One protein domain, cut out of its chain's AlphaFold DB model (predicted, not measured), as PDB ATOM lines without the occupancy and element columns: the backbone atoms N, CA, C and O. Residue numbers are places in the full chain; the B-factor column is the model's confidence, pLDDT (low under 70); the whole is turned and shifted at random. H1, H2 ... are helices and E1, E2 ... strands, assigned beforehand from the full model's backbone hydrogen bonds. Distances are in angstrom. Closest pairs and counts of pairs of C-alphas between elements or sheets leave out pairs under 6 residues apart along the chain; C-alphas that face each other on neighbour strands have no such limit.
ATOM      1  N   SER A 113      44.603   5.950  15.208       73.06
ATOM      2  CA  SER A 113      45.978   5.475  14.971       73.06
ATOM      3  C   SER A 113      47.060   6.348  15.628       73.06
ATOM      4  O   SER A 113      48.176   5.887  15.836       73.06
ATOM      5  N   SER A 114      46.741   7.606  15.941       75.00
ATOM      6  CA  SER A 114      47.609   8.587  16.609       75.00
ATOM      7  C   SER A 114      47.551   8.537  18.140       75.00
ATOM      8  O   SER A 114      48.262   9.293  18.806       75.00
ATOM      9  N   VAL A 115      46.694   7.678  18.704       84.00
ATOM     10  CA  VAL A 115      46.540   7.494  20.148       84.00
ATOM     11  C   VAL A 115      46.925   6.065  20.500       84.00
ATOM     12  O   VAL A 115      46.194   5.115  20.228       84.00
ATOM     13  N   GLN A 116      48.070   5.909  21.153       86.38
ATOM     14  CA  GLN A 116      48.503   4.613  21.653       86.38
ATOM     15  C   GLN A 116      48.003   4.420  23.084       86.38
ATOM     16  O   GLN A 116      48.257   5.240  23.964       86.38
ATOM     17  N   VAL A 117      47.319   3.308  23.344       86.94
ATOM     18  CA  VAL A 117      47.018   2.878  24.715       86.94
ATOM     19  C   VAL A 117      48.278   2.238  25.285       86.94
ATOM     20  O   VAL A 117      48.600   1.105  24.927       86.94
ATOM     21  N   ALA A 118      48.991   2.966  26.142       85.25
ATOM     22  CA  ALA A 118      50.201   2.478  26.792       85.25
ATOM     23  C   ALA A 118      49.856   1.464  27.889       85.25
ATOM     24  O   ALA A 118      50.404   0.366  27.909       85.25
ATOM     25  N   GLU A 119      48.888   1.793  28.752       87.81
ATOM     26  CA  GLU A 119      48.468   0.919  29.851       87.81
ATOM     27  C   GLU A 119      46.962   1.001  30.122       87.81
ATOM     28  O   GLU A 119      46.318   2.038  29.945       87.81
ATOM     29  N   SER A 120      46.396  -0.111  30.589       91.50
ATOM     30  CA  SER A 120      45.051  -0.178  31.162       91.50
ATOM     31  C   SER A 120      45.000  -1.288  32.199       91.50
ATOM     32  O   SER A 120      45.420  -2.414  31.925       91.50
ATOM     33  N   ASN A 121      44.413  -1.018  33.364       90.94
ATOM     34  CA  ASN A 121      44.091  -2.091  34.305       90.94
ATOM     35  C   ASN A 121      42.859  -2.897  33.838       90.94
ATOM     36  O   ASN A 121      42.121  -2.479  32.943       90.94
ATOM     37  N   ALA A 122      42.607  -4.050  34.468       85.75
ATOM     38  CA  ALA A 122      41.502  -4.943  34.093       85.75
ATOM     39  C   ALA A 122      40.112  -4.278  34.181       85.75
ATOM     40  O   ALA A 122      39.222  -4.613  33.405       85.75
ATOM     41  N   LEU A 123      39.946  -3.319  35.099       86.38
ATOM     42  CA  LEU A 123      38.721  -2.539  35.320       86.38
ATOM     43  C   LEU A 123      38.536  -1.369  34.336       86.38
ATOM     44  O   LEU A 123      37.478  -0.727  34.338       86.38
ATOM     45  N   CYS A 124      39.564  -1.065  33.540       90.56
ATOM     46  CA  CYS A 124      39.665   0.149  32.730       90.56
ATOM     47  C   CYS A 124      39.493   1.446  33.553       90.56
ATOM     48  O   CYS A 124      39.060   2.460  33.019       90.56
ATOM     49  N   THR A 125      39.794   1.424  34.859       91.25
ATOM     50  CA  THR A 125      39.679   2.582  35.770       91.25
ATOM     51  C   THR A 125      40.957   3.407  35.866       91.25
ATOM     52  O   THR A 125      40.932   4.507  36.417       91.25
ATOM     53  N   ILE A 126      42.062   2.901  35.324       93.19
ATOM     54  CA  ILE A 126      43.275   3.671  35.058       93.19
ATOM     55  C   ILE A 126      43.649   3.392  33.611       93.19
ATOM     56  O   ILE A 126      43.870   2.234  33.257       93.19
ATOM     57  N   LEU A 127      43.683   4.444  32.798       94.12
ATOM     58  CA  LEU A 127      44.080   4.386  31.396       94.12
ATOM     59  C   LEU A 127      45.240   5.346  31.188       94.12
ATOM     60  O   LEU A 127      45.128   6.515  31.552       94.12
ATOM     61  N   VAL A 128      46.317   4.860  30.583       93.62
ATOM     62  CA  VAL A 128      47.464   5.675  30.187       93.62
ATOM     63  C   VAL A 128      47.523   5.684  28.668       93.62
ATOM     64  O   VAL A 128      47.639   4.636  28.028       93.62
ATOM     65  N   LEU A 129      47.398   6.871  28.091       92.50
ATOM     66  CA  LEU A 129      47.355   7.110  26.656       92.50
ATOM     67  C   LEU A 129      48.559   7.950  26.248       92.50
ATOM     68  O   LEU A 129      48.922   8.888  26.950       92.50
ATOM     69  N   MET A 130      49.143   7.648  25.098       90.62
ATOM     70  CA  MET A 130      50.140   8.493  24.455       90.62
ATOM     71  C   MET A 130      49.520   9.144  23.226       90.62
ATOM     72  O   MET A 130      48.961   8.461  22.367       90.62
ATOM     73  N   PHE A 131      49.626  10.466  23.153       87.19
ATOM     74  CA  PHE A 131      49.161  11.269  22.032       87.19
ATOM     75  C   PHE A 131      50.341  11.727  21.189       87.19
ATOM     76  O   PHE A 131      51.330  12.222  21.728       87.19
ATOM     77  N   THR A 132      50.202  11.630  19.869       84.19
ATOM     78  CA  THR A 132      51.094  12.314  18.931       84.19
ATOM     79  C   THR A 132      50.548  13.702  18.616       84.19
ATOM     80  O   THR A 132      49.434  13.834  18.098       84.19
ATOM     81  N   ILE A 133      51.332  14.737  18.920       80.94
ATOM     82  CA  ILE A 133      50.967  16.127  18.633       80.94
ATOM     83  C   ILE A 133      51.447  16.512  17.224       80.94
ATOM     84  O   ILE A 133      52.570  16.161  16.852       80.94
ATOM     85  N   PRO A 134      50.634  17.227  16.427       75.44
ATOM     86  CA  PRO A 134      51.062  17.738  15.124       75.44
ATOM     87  C   PRO A 134      52.173  18.803  15.245       75.44
ATOM     88  O   PRO A 134      51.996  19.796  15.946       75.44
ATOM     89  N   GLY A 135      53.294  18.637  14.529       71.75
ATOM     90  CA  GLY A 135      54.427  19.582  14.499       71.75
ATOM     91  C   GLY A 135      55.648  19.043  13.729       71.75
ATOM     92  O   GLY A 135      55.641  17.887  13.309       71.75
ATOM     93  N   GLU A 136      56.703  19.855  13.535       52.78
ATOM     94  CA  GLU A 136      57.949  19.438  12.840       52.78
ATOM     95  C   GLU A 136      58.706  18.317  13.578       52.78
ATOM     96  O   GLU A 136      59.430  17.537  12.958       52.78
ATOM     97  N   LYS A 137      58.504  18.202  14.896       61.69
ATOM     98  CA  LYS A 137      58.894  17.049  15.710       61.69
ATOM     99  C   LYS A 137      57.642  16.488  16.368       61.69
ATOM    100  O   LYS A 137      56.938  17.203  17.073       61.69
ATOM    101  N   ALA A 138      57.360  15.214  16.114       61.59
ATOM    102  CA  ALA A 138      56.284  14.494  16.776       61.59
ATOM    103  C   ALA A 138      56.655  14.289  18.252       61.59
ATOM    104  O   ALA A 138      57.356  13.337  18.592       61.59
ATOM    105  N   GLU A 139      56.218  15.196  19.120       71.12
ATOM    106  CA  GLU A 139      56.391  15.055  20.564       71.12
ATOM    107  C   GLU A 139      55.238  14.236  21.146       71.12
ATOM    108  O   GLU A 139      54.055  14.488  20.882       71.12
ATOM    109  N   ALA A 140      55.595  13.201  21.907       78.81
ATOM    110  CA  ALA A 140      54.634  12.333  22.564       78.81
ATOM    111  C   ALA A 140      54.194  12.961  23.889       78.81
ATOM    112  O   ALA A 140      55.017  13.359  24.706       78.81
ATOM    113  N   THR A 141      52.884  13.030  24.115       86.69
ATOM    114  CA  THR A 141      52.305  13.504  25.378       86.69
ATOM    115  C   THR A 141      51.562  12.376  26.066       86.69
ATOM    116  O   THR A 141      50.737  11.703  25.447       86.69
ATOM    117  N   LEU A 142      51.842  12.181  27.351       90.69
ATOM    118  CA  LEU A 142      51.211  11.165  28.178       90.69
ATOM    119  C   LEU A 142      49.942  11.733  28.817       90.69
ATOM    120  O   LEU A 142      49.946  12.821  29.386       90.69
ATOM    121  N   CYS A 143      48.848  10.986  28.746       92.12
ATOM    122  CA  CYS A 143      47.574  11.334  29.348       92.12
ATOM    123  C   CYS A 143      47.062  10.174  30.195       92.12
ATOM    124  O   CYS A 143      46.754   9.100  29.680       92.12
ATOM    125  N   THR A 144      46.900  10.420  31.490       94.69
ATOM    126  CA  THR A 144      46.425   9.431  32.456       94.69
ATOM    127  C   THR A 144      45.017   9.781  32.918       94.69
ATOM    128  O   THR A 144      44.797  10.830  33.523       94.69
ATOM    129  N   LEU A 145      44.061   8.887  32.670       95.12
ATOM    130  CA  LEU A 145      42.677   9.001  33.121       95.12
ATOM    131  C   LEU A 145      42.458   8.097  34.333       95.12
ATOM    132  O   LEU A 145      42.779   6.910  34.285       95.12
ATOM    133  N   GLN A 146      41.875   8.644  35.401       94.88
ATOM    134  CA  GLN A 146      41.566   7.909  36.628       94.88
ATOM    135  C   GLN A 146      40.080   8.011  36.975       94.88
ATOM    136  O   GLN A 146      39.514   9.103  37.100       94.88
ATOM    137  N   TYR A 147      39.464   6.857  37.202       92.88
ATOM    138  CA  TYR A 147      38.055   6.700  37.545       92.88
ATOM    139  C   TYR A 147      37.949   6.220  38.995       92.88
ATOM    140  O   TYR A 147      37.919   5.019  39.249       92.88
ATOM    141  N   ALA A 148      37.933   7.150  39.954       89.56
ATOM    142  CA  ALA A 148      37.750   6.810  41.366       89.56
ATOM    143  C   ALA A 148      36.311   6.344  41.650       89.56
ATOM    144  O   ALA A 148      36.094   5.434  42.447       89.56
ATOM    145  N   ASP A 149      35.335   6.932  40.954       86.69
ATOM    146  CA  ASP A 149      33.968   6.424  40.901       86.69
ATOM    147  C   ASP A 149      33.829   5.468  39.712       86.69
ATOM    148  O   ASP A 149      33.880   5.865  38.545       86.69
ATOM    149  N   HIS A 150      33.646   4.184  40.011       85.69
ATOM    150  CA  HIS A 150      33.580   3.128  39.004       85.69
ATOM    151  C   HIS A 150      32.274   3.129  38.199       85.69
ATOM    152  O   HIS A 150      32.124   2.274  37.324       85.69
ATOM    153  N   THR A 151      31.350   4.057  38.459       87.25
ATOM    154  CA  THR A 151      30.056   4.165  37.766       87.25
ATOM    155  C   THR A 151      29.955   5.373  36.830       87.25
ATOM    156  O   THR A 151      28.967   5.511  36.113       87.25
ATOM    157  N   ARG A 152      30.970   6.251  36.797       88.06
ATOM    158  CA  ARG A 152      30.909   7.542  36.088       88.06
ATOM    159  C   ARG A 152      32.111   7.758  35.162       88.06
ATOM    160  O   ARG A 152      32.931   6.863  34.954       88.06
ATOM    161  N   LEU A 153      32.161   8.951  34.568       91.62
ATOM    162  CA  LEU A 153      33.273   9.476  33.769       91.62
ATOM    163  C   LEU A 153      34.560   9.644  34.606       91.62
ATOM    164  O   LEU A 153      34.503   9.523  35.836       91.62
ATOM    165  N   PRO A 154      35.725   9.903  33.975       93.62
ATOM    166  CA  PRO A 154      36.972  10.087  34.703       93.62
ATOM    167  C   PRO A 154      36.835  11.171  35.768       93.62
ATOM    168  O   PRO A 154      36.342  12.266  35.524       93.62
ATOM    169  N   THR A 155      37.325  10.868  36.961       93.81
ATOM    170  CA  THR A 155      37.372  11.820  38.079       93.81
ATOM    171  C   THR A 155      38.617  12.694  38.046       93.81
ATOM    172  O   THR A 155      38.628  13.783  38.616       93.81
ATOM    173  N   ARG A 156      39.688  12.210  37.409       94.12
ATOM    174  CA  ARG A 156      40.945  12.937  37.238       94.12
ATOM    175  C   ARG A 156      41.539  12.625  35.877       94.12
ATOM    176  O   ARG A 156      41.473  11.491  35.407       94.12
ATOM    177  N   VAL A 157      42.148  13.645  35.292       94.06
ATOM    178  CA  VAL A 157      42.934  13.562  34.064       94.06
ATOM    179  C   VAL A 157      44.248  14.270  34.349       94.06
ATOM    180  O   VAL A 157      44.226  15.428  34.768       94.06
ATOM    181  N   ASN A 158      45.364  13.574  34.168       92.00
ATOM    182  CA  ASN A 158      46.707  14.129  34.281       92.00
ATOM    183  C   ASN A 158      47.371  14.114  32.906       92.00
ATOM    184  O   ASN A 158      47.230  13.129  32.184       92.00
ATOM    185  N   ILE A 159      48.067  15.190  32.552       88.81
ATOM    186  CA  ILE A 159      48.740  15.317  31.260       88.81
ATOM    187  C   ILE A 159      50.193  15.698  31.511       88.81
ATOM    188  O   ILE A 159      50.465  16.690  32.184       88.81
ATOM    189  N   GLU A 160      51.105  14.919  30.944       87.94
ATOM    190  CA  GLU A 160      52.547  15.086  31.076       87.94
ATOM    191  C   GLU A 160      53.170  15.187  29.681       87.94
ATOM    192  O   GLU A 160      52.869  14.393  28.789       87.94
ATOM    193  N   SER A 161      54.018  16.192  29.484       84.75
ATOM    194  CA  SER A 161      54.735  16.441  28.234       84.75
ATOM    195  C   SER A 161      56.101  17.038  28.553       84.75
ATOM    196  O   SER A 161      56.247  17.720  29.571       84.75
ATOM    197  N   GLU A 162      57.086  16.799  27.687       81.44
ATOM    198  CA  GLU A 162      58.392  17.463  27.772       81.44
ATOM    199  C   GLU A 162      58.256  18.977  27.517       81.44
ATOM    200  O   GLU A 162      58.961  19.781  28.133       81.44
ATOM    201  N   ASP A 163      57.270  19.383  26.707       81.44
ATOM    202  CA  ASP A 163      56.902  20.783  26.518       81.44
ATOM    203  C   ASP A 163      55.974  21.281  27.644       81.44
ATOM    204  O   ASP A 163      54.741  21.188  27.612       81.44
ATOM    205  N   THR A 164      56.582  21.875  28.671       77.75
ATOM    206  CA  THR A 164      55.849  22.499  29.788       77.75
ATOM    207  C   THR A 164      54.987  23.704  29.369       77.75
ATOM    208  O   THR A 164      53.989  24.015  30.038       77.75
ATOM    209  N   ALA A 165      55.304  24.374  28.255       78.94
ATOM    210  CA  ALA A 165      54.500  25.475  27.725       78.94
ATOM    211  C   ALA A 165      53.200  24.954  27.090       78.94
ATOM    212  O   ALA A 165      52.138  25.564  27.252       78.94
ATOM    213  N   LEU A 166      53.247  23.779  26.461       76.50
ATOM    214  CA  LEU A 166      52.063  23.099  25.944       76.50
ATOM    215  C   LEU A 166      51.084  22.726  27.066       76.50
ATOM    216  O   LEU A 166      49.894  23.041  26.970       76.50
ATOM    217  N   VAL A 167      51.567  22.097  28.146       76.75
ATOM    218  CA  VAL A 167      50.716  21.641  29.268       76.75
ATOM    219  C   VAL A 167      50.034  22.815  29.971       76.75
ATOM    220  O   VAL A 167      48.880  22.722  30.394       76.75
ATOM    221  N   SER A 168      50.722  23.952  30.066       80.62
ATOM    222  CA  SER A 168      50.179  25.169  30.672       80.62
ATOM    223  C   SER A 168      49.241  25.957  29.744       80.62
ATOM    224  O   SER A 168      48.532  26.857  30.221       80.62
ATOM    225  N   SER A 169      49.164  25.595  28.457       84.88
ATOM    226  CA  SER A 169      48.358  26.302  27.464       84.88
ATOM    227  C   SER A 169      46.847  26.254  27.771       84.88
ATOM    228  O   SER A 169      46.315  25.249  28.263       84.88
ATOM    229  N   PRO A 170      46.087  27.316  27.437       86.88
ATOM    230  CA  PRO A 170      44.632  27.324  27.606       86.88
ATOM    231  C   PRO A 170      43.924  26.212  26.824       86.88
ATOM    232  O   PRO A 170      42.849  25.761  27.217       86.88
ATOM    233  N   GLN A 171      44.512  25.779  25.709       84.94
ATOM    234  CA  GLN A 171      43.962  24.734  24.857       84.94
ATOM    235  C   GLN A 171      44.033  23.362  25.533       84.94
ATOM    236  O   GLN A 171      43.043  22.632  25.533       84.94
ATOM    237  N   TRP A 172      45.146  23.040  26.196       84.00
ATOM    238  CA  TRP A 172      45.283  21.774  26.922       84.00
ATOM    239  C   TRP A 172      44.398  21.700  28.161       84.00
ATOM    240  O   TRP A 172      43.787  20.664  28.415       84.00
ATOM    241  N   LYS A 173      44.206  22.822  28.863       88.31
ATOM    242  CA  LYS A 173      43.221  22.900  29.956       88.31
ATOM    243  C   LYS A 173      41.796  22.613  29.473       88.31
ATOM    244  O   LYS A 173      41.035  21.943  30.169       88.31
ATOM    245  N   LYS A 174      41.433  23.069  28.266       91.00
ATOM    246  CA  LYS A 174      40.142  22.724  27.643       91.00
ATOM    247  C   LYS A 174      40.051  21.233  27.318       91.00
ATOM    248  O   LYS A 174      39.016  20.636  27.590       91.00
ATOM    249  N   ASN A 175      41.119  20.625  26.805       90.69
ATOM    250  CA  ASN A 175      41.149  19.189  26.511       90.69
ATOM    251  C   ASN A 175      41.049  18.338  27.783       90.69
ATOM    252  O   ASN A 175      40.326  17.347  27.805       90.69
ATOM    253  N   GLN A 176      41.686  18.763  28.875       91.62
ATOM    254  CA  GLN A 176      41.539  18.122  30.179       91.62
ATOM    255  C   GLN A 176      40.085  18.179  30.674       91.62
ATOM    256  O   GLN A 176      39.536  17.164  31.099       91.62
ATOM    257  N   ALA A 177      39.435  19.344  30.575       93.69
ATOM    258  CA  ALA A 177      38.023  19.491  30.933       93.69
ATOM    259  C   ALA A 177      37.102  18.644  30.035       93.69
ATOM    260  O   ALA A 177      36.144  18.046  30.521       93.69
ATOM    261  N   LEU A 178      37.418  18.547  28.741       94.81
ATOM    262  CA  LEU A 178      36.695  17.708  27.789       94.81
ATOM    263  C   LEU A 178      36.788  16.223  28.164       94.81
ATOM    264  O   LEU A 178      35.761  15.550  28.215       94.81
ATOM    265  N   LEU A 179      37.984  15.726  28.486       93.81
ATOM    266  CA  LEU A 179      38.213  14.338  28.908       93.81
ATOM    267  C   LEU A 179      37.528  13.997  30.243       93.81
ATOM    268  O   LEU A 179      37.165  12.847  30.462       93.81
ATOM    269  N   LEU A 180      37.325  14.978  31.128       94.38
ATOM    270  CA  LEU A 180      36.545  14.801  32.362       94.38
ATOM    271  C   LEU A 180      35.031  14.774  32.100       94.38
ATOM    272  O   LEU A 180      34.291  14.073  32.788       94.38
ATOM    273  N   GLY A 181      34.561  15.570  31.136       93.69
ATOM    274  CA  GLY A 181      33.137  15.802  30.892       93.69
ATOM    275  C   GLY A 181      32.507  14.935  29.805       93.69
ATOM    276  O   GLY A 181      31.286  14.953  29.658       93.69
ATOM    277  N   THR A 182      33.300  14.192  29.029       94.06
ATOM    278  CA  THR A 182      32.808  13.407  27.888       94.06
ATOM    279  C   THR A 182      33.449  12.020  27.820       94.06
ATOM    280  O   THR A 182      34.542  11.824  28.354       94.06
ATOM    281  N   PRO A 183      32.788  11.035  27.179       93.19
ATOM    282  CA  PRO A 183      33.393   9.732  26.935       93.19
ATOM    283  C   PRO A 183      34.712   9.849  26.163       93.19
ATOM    284  O   PRO A 183      34.830  10.659  25.242       93.19
ATOM    285  N   LEU A 184      35.689   9.006  26.508       92.50
ATOM    286  CA  LEU A 184      37.064   9.083  26.010       92.50
ATOM    287  C   LEU A 184      37.125   9.135  24.480       92.50
ATOM    288  O   LEU A 184      37.741  10.034  23.916       92.50
ATOM    289  N   HIS A 185      36.466   8.193  23.806       91.56
ATOM    290  CA  HIS A 185      36.515   8.106  22.348       91.56
ATOM    291  C   HIS A 185      35.944   9.384  21.689       91.56
ATOM    292  O   HIS A 185      36.513   9.903  20.732       91.56
ATOM    293  N   THR A 186      34.873   9.964  22.243       92.62
ATOM    294  CA  THR A 186      34.262  11.210  21.756       92.62
ATOM    295  C   THR A 186      35.163  12.424  21.996       92.62
ATOM    296  O   THR A 186      35.293  13.293  21.125       92.62
ATOM    297  N   ALA A 187      35.805  12.482  23.167       93.44
ATOM    298  CA  ALA A 187      36.767  13.522  23.509       93.44
ATOM    299  C   ALA A 187      37.927  13.530  22.507       93.44
ATOM    300  O   ALA A 187      38.258  14.578  21.952       93.44
ATOM    301  N   LEU A 188      38.480  12.354  22.196       92.06
ATOM    302  CA  LEU A 188      39.577  12.204  21.242       92.06
ATOM    303  C   LEU A 188      39.171  12.587  19.815       92.06
ATOM    304  O   LEU A 188      39.923  13.287  19.136       92.06
ATOM    305  N   VAL A 189      37.966  12.221  19.364       91.69
ATOM    306  CA  VAL A 189      37.420  12.690  18.074       91.69
ATOM    307  C   VAL A 189      37.380  14.217  18.016       91.69
ATOM    308  O   VAL A 189      37.759  14.813  17.008       91.69
ATOM    309  N   THR A 190      36.947  14.861  19.095       92.44
ATOM    310  CA  THR A 190      36.868  16.324  19.172       92.44
ATOM    311  C   THR A 190      38.257  16.964  19.206       92.44
ATOM    312  O   THR A 190      38.507  17.915  18.468       92.44
ATOM    313  N   MET A 191      39.190  16.413  19.989       90.81
ATOM    314  CA  MET A 191      40.583  16.869  20.032       90.81
ATOM    315  C   MET A 191      41.243  16.770  18.649       90.81
ATOM    316  O   MET A 191      41.886  17.720  18.205       90.81
ATOM    317  N   LYS A 192      41.025  15.669  17.922       89.00
ATOM    318  CA  LYS A 192      41.539  15.496  16.557       89.00
ATOM    319  C   LYS A 192      40.957  16.523  15.585       89.00
ATOM    320  O   LYS A 192      41.702  17.158  14.845       89.00
ATOM    321  N   LYS A 193      39.638  16.750  15.619       89.38
ATOM    322  CA  LYS A 193      38.972  17.779  14.792       89.38
ATOM    323  C   LYS A 193      39.518  19.186  15.043       89.38
ATOM    324  O   LYS A 193      39.581  19.985  14.117       89.38
ATOM    325  N   ASN A 194      39.934  19.465  16.274       88.12
ATOM    326  CA  ASN A 194      40.527  20.740  16.666       88.12
ATOM    327  C   ASN A 194      42.032  20.845  16.342       88.12
ATOM    328  O   ASN A 194      42.650  21.849  16.694       88.12
ATOM    329  N   GLY A 195      42.631  19.824  15.716       84.44
ATOM    330  CA  GLY A 195      44.059  19.787  15.383       84.44
ATOM    331  C   GLY A 195      44.976  19.632  16.598       84.44
ATOM    332  O   GLY A 195      46.149  19.978  16.531       84.44
TER     333      GLY A 195
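Overview. This is residues 113 to 195 of the 198 residues of the protein "Centromere protein O" of Salmo salar (UniProt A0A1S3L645). A strongly twisted wall of four antiparallel strands has H2 packed slantwise over one face at its E4 edge, and H3 folds back from H2 as the second leg of a helical hairpin, off the sheet. The short H1 only grazes the sheet, and the links after E2 and E3 reach out to opposite ends of the longest axis. The printed part has 83 residues with four named strands and then three named helices, E1 E2 E3 E4 H1 H2 H3, and the sheet's order is also E1 - E2 - E3 - E4. The class is mixed, helices and strands; the whole is compact, with a radius of gyration of the C-alphas of 12.4 A, yet elongated in outline, 39 by 23 by 22 A.

Along the chain. E1, residues 115 to 120, begins at C-alpha 115 (46.540, 7.494, 20.148) and is 13.5 A long. E2, residues 126 to 132, is 19.9 A long, and E3, residues 140 to 146, is 19.7 A long. E4 is residues 156 to 160, 13.3 A, from C-alpha 156 at (40.945, 12.937, 37.238). H1 is residues 164 to 168, 6.3 A. H2, residues 170 to 181, is 16.6 A long, and H3, residues 184 to 193, is 14.3 A long and ends at C-alpha 193 (38.972, 17.779, 14.792).

Arrangement. The sheet is a meander, each strand the antiparallel neighbour of the one before, with E1 and E4 as edge strands. The hairpin E1 and E2 has N 118 and O 128 within hydrogen-bond range at 2.9 A. The hairpin E2 and E3 has N 129 and O 143 at 2.8 A, and the hairpin E3 and E4 has N 144 and O 158 at 2.8 A, both within that range. H2 is on the sheet and over E4, at a height over the sheet of 8.7 A; H2 and the sheet E1 E2 E3 E4 are two layers, a helix on one face of a sheet. On the local plane it stands at 33 degrees to E4, only just slantwise to the strands. The closest C-alphas of E4 and H2 are those of Val 157 and Gln 176, 6.2 A apart. H1 only grazes the sheet, with residues 166 to 168; it is close to H2 but not clearly touching, the closest C-alphas, of Leu 166 and Trp 172, being 7.0 A apart. H2 touches H3 with residues 175 to 179 alone, the closest C-alphas being those of Leu 179 and Ala 187, 5.6 A apart. This helical hairpin has a shallow tilt of 30 degrees, opposite ways. H3 is not on the sheet, and it is only just apart from E1, at 8.5 A. In H1, H2 and H3 every O i to N i+4 pair is within hydrogen-bond range.

Size, cuts and confidence. The two C-alphas farthest apart, those of Glu 136 and Thr 151, are 40.4 A apart. The printed part has no cut and no long link; the links E2 to E3 and E3 to E4 are short, the others tight. The mean pLDDT of the printed part is 86.9, and residues 136 to 138 are under 70.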